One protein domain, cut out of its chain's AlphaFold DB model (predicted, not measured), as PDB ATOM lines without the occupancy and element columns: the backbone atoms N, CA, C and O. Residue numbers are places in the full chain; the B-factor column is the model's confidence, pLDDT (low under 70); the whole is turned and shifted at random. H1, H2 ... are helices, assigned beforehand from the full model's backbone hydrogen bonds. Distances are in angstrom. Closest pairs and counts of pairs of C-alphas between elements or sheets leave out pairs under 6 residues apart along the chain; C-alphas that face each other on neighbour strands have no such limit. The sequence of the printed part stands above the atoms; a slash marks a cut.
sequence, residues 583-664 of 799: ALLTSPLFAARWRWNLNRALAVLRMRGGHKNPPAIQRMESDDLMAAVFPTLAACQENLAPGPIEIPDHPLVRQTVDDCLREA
ATOM      1  N   ALA A 583     -20.729  -0.142 -21.795       87.00
ATOM      2  CA  ALA A 583     -21.304  -1.316 -21.141       87.00
ATOM      3  C   ALA A 583     -22.114  -2.192 -22.111       87.00
ATOM      4  O   ALA A 583     -22.134  -3.412 -21.962       87.00
ATOM      5  N   LEU A 584     -22.778  -1.571 -23.092       85.81
ATOM      6  CA  LEU A 584     -23.638  -2.269 -24.045       85.81
ATOM      7  C   LEU A 584     -22.851  -3.028 -25.119       85.81
ATOM      8  O   LEU A 584     -23.353  -4.028 -25.611       85.81
ATOM      9  N   LEU A 585     -21.626  -2.611 -25.458       85.38
ATOM     10  CA  LEU A 585     -20.840  -3.251 -26.527       85.38
ATOM     11  C   LEU A 585     -20.530  -4.717 -26.221       85.38
ATOM     12  O   LEU A 585     -20.523  -5.548 -27.121       85.38
ATOM     13  N   THR A 586     -20.314  -5.036 -24.946       74.69
ATOM     14  CA  THR A 586     -20.071  -6.403 -24.468       74.69
ATOM     15  C   THR A 586     -21.351  -7.075 -23.967       74.69
ATOM     16  O   THR A 586     -21.286  -8.099 -23.296       74.69
ATOM     17  N   SER A 587     -22.519  -6.472 -24.214       73.88
ATOM     18  CA  SER A 587     -23.811  -7.026 -23.822       73.88
ATOM     19  C   SER A 587     -24.401  -7.871 -24.959       73.88
ATOM     20  O   SER A 587     -24.346  -7.454 -26.121       73.88
ATOM     21  N   PRO A 588     -25.074  -8.990 -24.641       71.50
ATOM     22  CA  PRO A 588     -25.763  -9.833 -25.632       71.50
ATOM     23  C   PRO A 588     -26.828  -9.056 -26.417       71.50
ATOM     24  O   PRO A 588     -27.085  -9.306 -27.597       71.50
ATOM     25  N   LEU A 589     -27.399  -8.042 -25.758       77.50
ATOM     26  CA  LEU A 589     -28.357  -7.092 -26.308       77.50
ATOM     27  C   LEU A 589     -27.864  -6.435 -27.607       77.50
ATOM     28  O   LEU A 589     -28.631  -6.298 -28.562       77.50
ATOM     29  N   PHE A 590     -26.592  -6.032 -27.654       85.00
ATOM     30  CA  PHE A 590     -26.037  -5.337 -28.813       85.00
ATOM     31  C   PHE A 590     -25.934  -6.264 -30.022       85.00
ATOM     32  O   PHE A 590     -26.353  -5.888 -31.115       85.00
ATOM     33  N   ALA A 591     -25.460  -7.497 -29.830       83.75
ATOM     34  CA  ALA A 591     -25.374  -8.490 -30.901       83.75
ATOM     35  C   ALA A 591     -26.762  -8.842 -31.470       83.75
ATOM     36  O   ALA A 591     -26.940  -8.936 -32.691       83.75
ATOM     37  N   ALA A 592     -27.771  -8.974 -30.601       83.25
ATOM     38  CA  ALA A 592     -29.148  -9.221 -31.016       83.25
ATOM     39  C   ALA A 592     -29.702  -8.069 -31.875       83.25
ATOM     40  O   ALA A 592     -30.163  -8.304 -32.996       83.25
ATOM     41  N   ARG A 593     -29.592  -6.824 -31.393       87.94
ATOM     42  CA  ARG A 593     -30.097  -5.632 -32.097       87.94
ATOM     43  C   ARG A 593     -29.302  -5.299 -33.355       87.94
ATOM     44  O   ARG A 593     -29.894  -4.901 -34.354       87.94
ATOM     45  N   TRP A 594     -27.996  -5.560 -33.368       93.06
ATOM     46  CA  TRP A 594     -27.172  -5.495 -34.577       93.06
ATOM     47  C   TRP A 594     -27.752  -6.383 -35.677       93.06
ATOM     48  O   TRP A 594     -28.078  -5.906 -36.764       93.06
ATOM     49  N   ARG A 595     -27.992  -7.665 -35.379       90.94
ATOM     50  CA  ARG A 595     -28.594  -8.608 -36.331       90.94
ATOM     51  C   ARG A 595     -29.993  -8.173 -36.779       90.94
ATOM     52  O   ARG A 595     -30.342  -8.365 -37.947       90.94
ATOM     53  N   TRP A 596     -30.806  -7.599 -35.893       91.81
ATOM     54  CA  TRP A 596     -32.122  -7.068 -36.264       91.81
ATOM     55  C   TRP A 596     -32.010  -5.905 -37.247       91.81
ATOM     56  O   TRP A 596     -32.729  -5.896 -38.246       91.81
ATOM     57  N   ASN A 597     -31.077  -4.982 -37.020       95.75
ATOM     58  CA  ASN A 597     -30.854  -3.824 -37.889       95.75
ATOM     59  C   ASN A 597     -30.307  -4.252 -39.244       95.75
ATOM     60  O   ASN A 597     -30.774  -3.773 -40.273       95.75
ATOM     61  N   LEU A 598     -29.400  -5.231 -39.272       95.69
ATOM     62  CA  LEU A 598     -28.915  -5.817 -40.519       95.69
ATOM     63  C   LEU A 598     -30.031  -6.499 -41.321       95.69
ATOM     64  O   LEU A 598     -30.054  -6.383 -42.547       95.69
ATOM     65  N   ASN A 599     -30.956  -7.192 -40.655       94.00
ATOM     66  CA  ASN A 599     -32.116  -7.801 -41.307       94.00
ATOM     67  C   ASN A 599     -33.090  -6.747 -41.850       94.00
ATOM     68  O   ASN A 599     -33.542  -6.852 -42.991       94.00
ATOM     69  N   ARG A 600     -33.414  -5.730 -41.041       95.44
ATOM     70  CA  ARG A 600     -34.314  -4.632 -41.419       95.44
ATOM     71  C   ARG A 600     -33.742  -3.833 -42.593       95.44
ATOM     72  O   ARG A 600     -34.425  -3.702 -43.606       95.44
ATOM     73  N   ALA A 601     -32.461  -3.466 -42.528       96.56
ATOM     74  CA  ALA A 601     -31.723  -2.753 -43.574       96.56
ATOM     75  C   ALA A 601     -31.338  -3.612 -44.798       96.56
ATOM     76  O   ALA A 601     -30.637  -3.138 -45.691       96.56
ATOM     77  N   LEU A 602     -31.777  -4.876 -44.855       95.62
ATOM     78  CA  LEU A 602     -31.519  -5.824 -45.948       95.62
ATOM     79  C   LEU A 602     -30.038  -6.217 -46.128       95.62
ATOM     80  O   LEU A 602     -29.685  -6.852 -47.118       95.62
ATOM     81  N   ALA A 603     -29.153  -5.889 -45.187       94.94
ATOM     82  CA  ALA A 603     -27.744  -6.284 -45.239       94.94
ATOM     83  C   ALA A 603     -27.557  -7.798 -45.034       94.94
ATOM     84  O   ALA A 603     -26.717  -8.420 -45.696       94.94
ATOM     85  N   VAL A 604     -28.393  -8.393 -44.179       93.94
ATOM     86  CA  VAL A 604     -28.568  -9.842 -44.022       93.94
ATOM     87  C   VAL A 604     -29.980 -10.186 -44.480       93.94
ATOM     88  O   VAL A 604     -30.951  -9.578 -44.047       93.94
ATOM     89  N   LEU A 605     -30.107 -11.142 -45.401       91.94
ATOM     90  CA  LEU A 605     -31.405 -11.497 -45.972       91.94
ATOM     91  C   LEU A 605     -32.069 -12.622 -45.181       91.94
ATOM     92  O   LEU A 605     -31.457 -13.669 -44.956       91.94
ATOM     93  N   ARG A 606     -33.361 -12.451 -44.875       88.94
ATOM     94  CA  ARG A 606     -34.206 -13.495 -44.264       88.94
ATOM     95  C   ARG A 606     -34.532 -14.637 -45.210       88.94
ATOM     96  O   ARG A 606     -34.726 -15.761 -44.766       88.94
ATOM     97  N   MET A 607     -34.595 -14.358 -46.509       87.75
ATOM     98  CA  MET A 607     -34.916 -15.338 -47.543       87.75
ATOM     99  C   MET A 607     -33.786 -15.401 -48.566       87.75
ATOM    100  O   MET A 607     -33.388 -14.384 -49.137       87.75
ATOM    101  N   ARG A 608     -33.286 -16.607 -48.841       84.38
ATOM    102  CA  ARG A 608     -32.229 -16.852 -49.825       84.38
ATOM    103  C   ARG A 608     -32.571 -18.081 -50.657       84.38
ATOM    104  O   ARG A 608     -32.885 -19.137 -50.124       84.38
ATOM    105  N   GLY A 609     -32.535 -17.934 -51.982       82.81
ATOM    106  CA  GLY A 609     -32.824 -19.043 -52.901       82.81
ATOM    107  C   GLY A 609     -34.240 -19.621 -52.774       82.81
ATOM    108  O   GLY A 609     -34.424 -20.797 -53.043       82.81
ATOM    109  N   GLY A 610     -35.222 -18.820 -52.341       82.12
ATOM    110  CA  GLY A 610     -36.610 -19.269 -52.148       82.12
ATOM    111  C   GLY A 610     -36.901 -19.917 -50.790       82.12
ATOM    112  O   GLY A 610     -38.050 -20.254 -50.524       82.12
ATOM    113  N   HIS A 611     -35.904 -20.039 -49.910       83.50
ATOM    114  CA  HIS A 611     -36.054 -20.621 -48.576       83.50
ATOM    115  C   HIS A 611     -35.635 -19.632 -47.483       83.50
ATOM    116  O   HIS A 611     -34.913 -18.668 -47.750       83.50
ATOM    117  N   LYS A 612     -36.084 -19.876 -46.249       83.88
ATOM    118  CA  LYS A 612     -35.692 -19.085 -45.077       83.88
ATOM    119  C   LYS A 612     -34.209 -19.302 -44.780       83.88
ATOM    120  O   LYS A 612     -33.743 -20.440 -44.743       83.88
ATOM    121  N   ASN A 613     -33.472 -18.215 -44.591       86.06
ATOM    122  CA  ASN A 613     -32.065 -18.240 -44.225       86.06
ATOM    123  C   ASN A 613     -31.949 -18.718 -42.766       86.06
ATOM    124  O   ASN A 613     -32.532 -18.072 -41.891       86.06
ATOM    125  N   PRO A 614     -31.254 -19.833 -42.477       82.81
ATOM    126  CA  PRO A 614     -31.192 -20.374 -41.122       82.81
ATOM    127  C   PRO A 614     -30.600 -19.370 -40.114       82.81
ATOM    128  O   PRO A 614     -29.632 -18.685 -40.464       82.81
ATOM    129  N   PRO A 615     -31.101 -19.300 -38.865       80.81
ATOM    130  CA  PRO A 615     -30.608 -18.354 -37.857       80.81
ATOM    131  C   PRO A 615     -29.092 -18.413 -37.621       80.81
ATOM    132  O   PRO A 615     -28.447 -17.369 -37.562       80.81
ATOM    133  N   ALA A 616     -28.494 -19.609 -37.594       79.94
ATOM    134  CA  ALA A 616     -27.042 -19.782 -37.479       79.94
ATOM    135  C   ALA A 616     -26.257 -19.122 -38.631       79.94
ATOM    136  O   ALA A 616     -25.213 -18.512 -38.407       79.94
ATOM    137  N   ILE A 617     -26.774 -19.190 -39.864       86.00
ATOM    138  CA  ILE A 617     -26.158 -18.518 -41.015       86.00
ATOM    139  C   ILE A 617     -26.329 -17.006 -40.901       86.00
ATOM    140  O   ILE A 617     -25.387 -16.272 -41.182       86.00
ATOM    141  N   GLN A 618     -27.495 -16.536 -40.455       88.38
ATOM    142  CA  GLN A 618     -27.710 -15.111 -40.211       88.38
ATOM    143  C   GLN A 618     -26.780 -14.563 -39.122       88.38
ATOM    144  O   GLN A 618     -26.275 -13.458 -39.290       88.38
ATOM    145  N   ARG A 619     -26.521 -15.318 -38.040       85.06
ATOM    146  CA  ARG A 619     -25.537 -14.957 -36.998       85.06
ATOM    147  C   ARG A 619     -24.147 -14.808 -37.603       85.06
ATOM    148  O   ARG A 619     -23.598 -13.719 -37.592       85.06
ATOM    149  N   MET A 620     -23.680 -15.844 -38.292       88.50
ATOM    150  CA  MET A 620     -22.382 -15.832 -38.963       88.50
ATOM    151  C   MET A 620     -22.235 -14.680 -39.980       88.50
ATOM    152  O   MET A 620     -21.193 -14.042 -40.043       88.50
ATOM    153  N   GLU A 621     -23.263 -14.392 -40.790       92.06
ATOM    154  CA  GLU A 621     -23.242 -13.244 -41.712       92.06
ATOM    155  C   GLU A 621     -23.272 -11.896 -40.967       92.06
ATOM    156  O   GLU A 621     -22.682 -10.926 -41.442       92.06
ATOM    157  N   SER A 622     -23.935 -11.829 -39.809       92.38
ATOM    158  CA  SER A 622     -23.955 -10.636 -38.954       92.38
ATOM    159  C   SER A 622     -22.596 -10.381 -38.307       92.38
ATOM    160  O   SER A 622     -22.174  -9.226 -38.245       92.38
ATOM    161  N   ASP A 623     -21.896 -11.440 -37.900       90.75
ATOM    162  CA  ASP A 623     -20.545 -11.382 -37.339       90.75
ATOM    163  C   ASP A 623     -19.524 -10.967 -38.407       90.75
ATOM    164  O   ASP A 623     -18.694 -10.092 -38.163       90.75
ATOM    165  N   ASP A 624     -19.634 -11.505 -39.631       93.44
ATOM    166  CA  ASP A 624     -18.811 -11.082 -40.774       93.44
ATOM    167  C   ASP A 624     -18.977  -9.573 -41.057       93.44
ATOM    168  O   ASP A 624     -18.012  -8.878 -41.391       93.44
ATOM    169  N   LEU A 625     -20.207  -9.057 -40.945       94.94
ATOM    170  CA  LEU A 625     -20.508  -7.634 -41.120       94.94
ATOM    171  C   LEU A 625     -20.031  -6.793 -39.932       94.94
ATOM    172  O   LEU A 625     -19.530  -5.691 -40.151       94.94
ATOM    173  N   MET A 626     -20.128  -7.310 -38.703       94.19
ATOM    174  CA  MET A 626     -19.557  -6.670 -37.515       94.19
ATOM    175  C   MET A 626     -18.045  -6.511 -37.674       94.19
ATOM    176  O   MET A 626     -17.523  -5.420 -37.492       94.19
ATOM    177  N   ALA A 627     -17.342  -7.560 -38.103       92.56
ATOM    178  CA  ALA A 627     -15.901  -7.512 -38.332       92.56
ATOM    179  C   ALA A 627     -15.497  -6.526 -39.442       92.56
ATOM    180  O   ALA A 627     -14.407  -5.959 -39.392       92.56
ATOM    181  N   ALA A 628     -16.362  -6.306 -40.437       93.94
ATOM    182  CA  ALA A 628     -16.110  -5.357 -41.519       93.94
ATOM    183  C   ALA A 628     -16.361  -3.893 -41.116       93.94
ATOM    184  O   ALA A 628     -15.610  -3.013 -41.530       93.94
ATOM    185  N   VAL A 629     -17.418  -3.627 -40.342       94.25
ATOM    186  CA  VAL A 629     -17.862  -2.262 -39.993       94.25
ATOM    187  C   VAL A 629     -17.297  -1.793 -38.654       94.25
ATOM    188  O   VAL A 629     -16.951  -0.625 -38.497       94.25
ATOM    189  N   PHE A 630     -17.188  -2.702 -37.690       93.94
ATOM    190  CA  PHE A 630     -16.735  -2.443 -36.330       93.94
ATOM    191  C   PHE A 630     -15.652  -3.459 -35.909       93.94
ATOM    192  O   PHE A 630     -15.833  -4.226 -34.959       93.94
ATOM    193  N   PRO A 631     -14.489  -3.458 -36.589       89.31
ATOM    194  CA  PRO A 631     -13.440  -4.462 -36.397       89.31
ATOM    195  C   PRO A 631     -12.922  -4.525 -34.960       89.31
ATOM    196  O   PRO A 631     -12.609  -5.604 -34.473       89.31
ATOM    197  N   THR A 632     -12.867  -3.386 -34.264       87.38
ATOM    198  CA  THR A 632     -12.419  -3.299 -32.869       87.38
ATOM    199  C   THR A 632     -13.307  -4.115 -31.929       87.38
ATOM    200  O   THR A 632     -12.792  -4.731 -31.007       87.38
ATOM    201  N   LEU A 633     -14.619  -4.168 -32.173       85.56
ATOM    202  CA  LEU A 633     -15.537  -4.957 -31.352       85.56
ATOM    203  C   LEU A 633     -15.458  -6.458 -31.664       85.56
ATOM    204  O   LEU A 633     -15.618  -7.280 -30.771       85.56
ATOM    205  N   ALA A 634     -15.195  -6.812 -32.923       82.44
ATOM    206  CA  ALA A 634     -15.017  -8.200 -33.351       82.44
ATOM    207  C   ALA A 634     -13.619  -8.767 -33.029       82.44
ATOM    208  O   ALA A 634     -13.383  -9.967 -33.182       82.44
ATOM    209  N   ALA A 635     -12.667  -7.913 -32.646       79.06
ATOM    210  CA  ALA A 635     -11.300  -8.313 -32.355       79.06
ATOM    211  C   ALA A 635     -11.211  -9.151 -31.071       79.06
ATOM    212  O   ALA A 635     -11.994  -8.994 -30.137       79.06
ATOM    213  N   CYS A 636     -10.201 -10.023 -31.009       72.19
ATOM    214  CA  CYS A 636      -9.894 -10.763 -29.787       72.19
ATOM    215  C   CYS A 636      -9.583  -9.788 -28.642       72.19
ATOM    216  O   CYS A 636      -8.743  -8.899 -28.807       72.19
ATOM    217  N   GLN A 637     -10.208 -10.003 -27.481       66.81
ATOM    218  CA  GLN A 637     -10.012  -9.188 -26.279       66.81
ATOM    219  C   GLN A 637      -8.545  -9.124 -25.831       66.81
ATOM    220  O   GLN A 637      -8.110  -8.090 -25.338       66.81
ATOM    221  N   GLU A 638      -7.749 -10.166 -26.092       62.19
ATOM    222  CA  GLU A 638      -6.312 -10.186 -25.776       62.19
ATOM    223  C   GLU A 638      -5.485  -9.174 -26.587       62.19
ATOM    224  O   GLU A 638      -4.410  -8.764 -26.157       62.19
ATOM    225  N   ASN A 639      -5.970  -8.765 -27.764       67.12
ATOM    226  CA  ASN A 639      -5.266  -7.848 -28.667       67.12
ATOM    227  C   ASN A 639      -5.798  -6.410 -28.592       67.12
ATOM    228  O   ASN A 639      -5.303  -5.529 -29.300       67.12
ATOM    229  N   LEU A 640      -6.826  -6.173 -27.779       69.62
ATOM    230  CA  LEU A 640      -7.439  -4.865 -27.618       69.62
ATOM    231  C   LEU A 640      -6.591  -3.994 -26.687       69.62
ATOM    232  O   LEU A 640      -6.145  -4.422 -25.624       69.62
ATOM    233  N   ALA A 641      -6.365  -2.745 -27.098       67.81
ATOM    234  CA  ALA A 641      -5.684  -1.779 -26.250       67.81
ATOM    235  C   ALA A 641      -6.523  -1.512 -24.981       67.81
ATOM    236  O   ALA A 641      -7.747  -1.395 -25.083       67.81
ATOM    237  N   PRO A 642      -5.895  -1.362 -23.800       68.44
ATOM    238  CA  PRO A 642      -6.616  -1.005 -22.586       68.44
ATOM    239  C   PRO A 642      -7.308   0.355 -22.748       68.44
ATOM    240  O   PRO A 642      -6.646   1.358 -23.018       68.44
ATOM    241  N   GLY A 643      -8.629   0.407 -22.566       75.38
ATOM    242  CA  GLY A 643      -9.393   1.655 -22.601       75.38
ATOM    243  C   GLY A 643     -10.777   1.533 -23.248       75.38
ATOM    244  O   GLY A 643     -11.231   0.429 -23.549       75.38
ATOM    245  N   PRO A 644     -11.483   2.665 -23.425       83.00
ATOM    246  CA  PRO A 644     -12.773   2.702 -24.106       83.00
ATOM    247  C   PRO A 644     -12.649   2.317 -25.583       83.00
ATOM    248  O   PRO A 644     -11.732   2.763 -26.271       83.00
ATOM    249  N   ILE A 645     -13.615   1.548 -26.079       87.50
ATOM    250  CA  ILE A 645     -13.714   1.192 -27.494       87.50
ATOM    251  C   ILE A 645     -14.274   2.395 -28.257       87.50
ATOM    252  O   ILE A 645     -15.358   2.893 -27.936       87.50
ATOM    253  N   GLU A 646     -13.544   2.857 -29.272       89.69
ATOM    254  CA  GLU A 646     -14.029   3.874 -30.205       89.69
ATOM    255  C   GLU A 646     -15.148   3.287 -31.070       89.69
ATOM    256  O   GLU A 646     -14.974   2.245 -31.703       89.69
ATOM    257  N   ILE A 647     -16.310   3.944 -31.066       93.19
ATOM    258  CA  ILE A 647     -17.485   3.515 -31.826       93.19
ATOM    259  C   ILE A 647     -17.403   4.146 -33.224       93.19
ATOM    260  O   ILE A 647     -17.394   5.375 -33.306       93.19
ATOM    261  N   PRO A 648     -17.361   3.349 -34.308       94.19
ATOM    262  CA  PRO A 648     -17.307   3.863 -35.668       94.19
ATOM    263  C   PRO A 648     -18.536   4.697 -36.019       94.19
ATOM    264  O   PRO A 648     -19.665   4.345 -35.664       94.19
ATOM    265  N   ASP A 649     -18.316   5.751 -36.799       94.19
ATOM    266  CA  ASP A 649     -19.397   6.519 -37.402       94.19
ATOM    267  C   ASP A 649     -19.922   5.800 -38.652       94.19
ATOM    268  O   ASP A 649     -19.441   5.981 -39.767       94.19
ATOM    269  N   HIS A 650     -20.860   4.881 -38.435       96.62
ATOM    270  CA  HIS A 650     -21.533   4.133 -39.492       96.62
ATOM    271  C   HIS A 650     -23.034   4.074 -39.184       96.62
ATOM    272  O   HIS A 650     -23.393   3.727 -38.054       96.62
ATOM    273  N   PRO A 651     -23.938   4.311 -40.156       97.12
ATOM    274  CA  PRO A 651     -25.373   4.469 -39.890       97.12
ATOM    275  C   PRO A 651     -25.997   3.256 -39.186       97.12
ATOM    276  O   PRO A 651     -26.774   3.416 -38.250       97.12
ATOM    277  N   LEU A 652     -25.604   2.027 -39.549       96.81
ATOM    278  CA  LEU A 652     -26.103   0.820 -38.867       96.81
ATOM    279  C   LEU A 652     -25.583   0.687 -37.426       96.81
ATOM    280  O   LEU A 652     -26.309   0.191 -36.573       96.81
ATOM    281  N   VAL A 653     -24.361   1.153 -37.137       97.19
ATOM    282  CA  VAL A 653     -23.811   1.150 -35.769       97.19
ATOM    283  C   VAL A 653     -24.521   2.213 -34.936       97.19
ATOM    284  O   VAL A 653     -24.949   1.918 -33.823       97.19
ATOM    285  N   ARG A 654     -24.723   3.415 -35.497       96.81
ATOM    286  CA  ARG A 654     -25.493   4.494 -34.865       96.81
ATOM    287  C   ARG A 654     -26.913   4.034 -34.529       96.81
ATOM    288  O   ARG A 654     -27.321   4.183 -33.380       96.81
ATOM    289  N   GLN A 655     -27.599   3.378 -35.469       97.19
ATOM    290  CA  GLN A 655     -28.926   2.809 -35.226       97.19
ATOM    291  C   GLN A 655     -28.911   1.737 -34.133       97.19
ATOM    292  O   GLN A 655     -29.777   1.738 -33.271       97.19
ATOM    293  N   THR A 656     -27.941   0.815 -34.133       96.06
ATOM    294  CA  THR A 656     -27.883  -0.236 -33.099       96.06
ATOM    295  C   THR A 656     -27.606   0.334 -31.714       96.06
ATOM    296  O   THR A 656     -28.220  -0.101 -30.743       96.06
ATOM    297  N   VAL A 657     -26.716   1.323 -31.606       96.19
ATOM    298  CA  VAL A 657     -26.471   2.020 -30.339       96.19
ATOM    299  C   VAL A 657     -27.733   2.745 -29.868       96.19
ATOM    300  O   VAL A 657     -28.061   2.653 -28.688       96.19
ATOM    301  N   ASP A 658     -28.450   3.427 -30.765       95.56
ATOM    302  CA  ASP A 658     -29.695   4.124 -30.427       95.56
ATOM    303  C   ASP A 658     -30.793   3.157 -29.959       95.56
ATOM    304  O   ASP A 658     -31.315   3.316 -28.858       95.56
ATOM    305  N   ASP A 659     -31.039   2.084 -30.712       92.69
ATOM    306  CA  ASP A 659     -31.960   0.999 -30.362       92.69
ATOM    307  C   ASP A 659     -31.662   0.423 -28.965       92.69
ATOM    308  O   ASP A 659     -32.559   0.229 -28.142       92.69
ATOM    309  N   CYS A 660     -30.390   0.165 -28.647       90.38
ATOM    310  CA  CYS A 660     -30.009  -0.311 -27.318       90.38
ATOM    311  C   CYS A 660     -30.280   0.733 -26.223       90.38
ATOM    312  O   CYS A 660     -30.750   0.372 -25.147       90.38
ATOM    313  N   LEU A 661     -29.961   2.008 -26.464       93.75
ATOM    314  CA  LEU A 661     -30.055   3.073 -25.460       93.75
ATOM    315  C   LEU A 661     -31.482   3.578 -25.223       93.75
ATOM    316  O   LEU A 661     -31.792   3.974 -24.098       93.75
ATOM    317  N   ARG A 662     -32.312   3.600 -26.267       92.12
ATOM    318  CA  ARG A 662     -33.628   4.250 -26.266       92.12
ATOM    319  C   ARG A 662     -34.791   3.308 -26.485       92.12
ATOM    320  O   ARG A 662     -35.886   3.644 -26.060       92.12
ATOM    321  N   GLU A 663     -34.603   2.154 -27.114       88.25
ATOM    322  CA  GLU A 663     -35.683   1.174 -27.257       88.25
ATOM    323  C   GLU A 663     -35.604   0.137 -26.128       88.25
ATOM    324  O   GLU A 663     -36.518   0.045 -25.306       88.25
ATOM    325  N   ALA A 664     -34.476  -0.570 -26.007       84.88
ATOM    326  CA  ALA A 664     -34.274  -1.578 -24.956       84.88
ATOM    327  C   ALA A 664     -34.093  -0.978 -23.556       84.88
ATOM    328  O   ALA A 664     -34.371  -1.626 -22.545       84.88
TER     329      ALA A 664
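Overview. This is residues 583 to 664 of the 799 residues of an uncharacterized protein of Candidatus Dormibacteraeota bacterium (UniProt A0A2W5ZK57). Three helices are stacked with H1 in the middle: H2 crosses it almost at right angles on one side, H4 crosses it steeply on another, and the short H3 follows at the end of H2. Two long loops lie toward opposite ends of the longest axis: one between H1 and H2, whose residues 607 to 612 stick out, and one of residues 635 to 650 that leads from H3 back to H4. The printed part has 82 residues, with four named helices in the order H1, H2, H3, H4 and no named strand; its class is all helix. It is compact, with a radius of gyration of the C-alphas of 13.4 A, yet elongated in outline, spanning 46 by 29 by 20 A.

Arrangement. H1, residues 588 to 600, touches H2, residues 615 to 629, and the two are about perpendicular at 87 degrees. Their closest C-alphas are those of Arg 595 and Ser 622, 5.7 A apart. H1 touches H2 with its residues 594 to 598 alone, and H2 touches H1 with its residues 618 to 622 alone. H2 touches H3, residues 631 to 634, with its residues 623 to 627 alone; the closest C-alphas, of Ala 627 and Ala 634, are 5.1 A apart. H4, residues 651 to 663, touches H1 at a steep tilt of 56 degrees, opposite ways, with 14 pairs of C-alphas within 8 A. The closest C-alphas of this pair are those of Trp 594 and Thr 656, 5.5 A apart. H2 and H4 are only just apart, with their closest C-alphas at 8.1 A. H3 is apart from H1 and from H4. In H1, H2 and H4 every O i to N i+4 pair is within hydrogen-bond range; H3 is too short for such a pair, and its one O i to N i+3 pair is within range.

Along the chain. H1 begins at C-alpha 588 at (-25.763, -9.833, -25.632) and is 18.7 A long from first to last C-alpha. H2, the longest helix with 15 residues, begins at C-alpha 615 at (-30.608, -18.354, -37.857) and is 20.6 A long. H3 has four residues. H4 is 16.6 A long and ends at C-alpha 663 at (-35.683, 1.174, -27.257).

Size, cuts and confidence. The two C-alphas farthest apart, those of Gly 610 and Pro 642, are 45.9 A from each other. The links from H1 to H2 and from H3 to H4 are long, with 14 and 16 residues; the link from H2 to H3 is tight. Residues 607 to 612 stand free, and there residues 607 to 608 pair antiparallel with residues 611 to 612. The printed part has no cut. Its mean pLDDT is 87.3, and residues 637 to 642 are under 70.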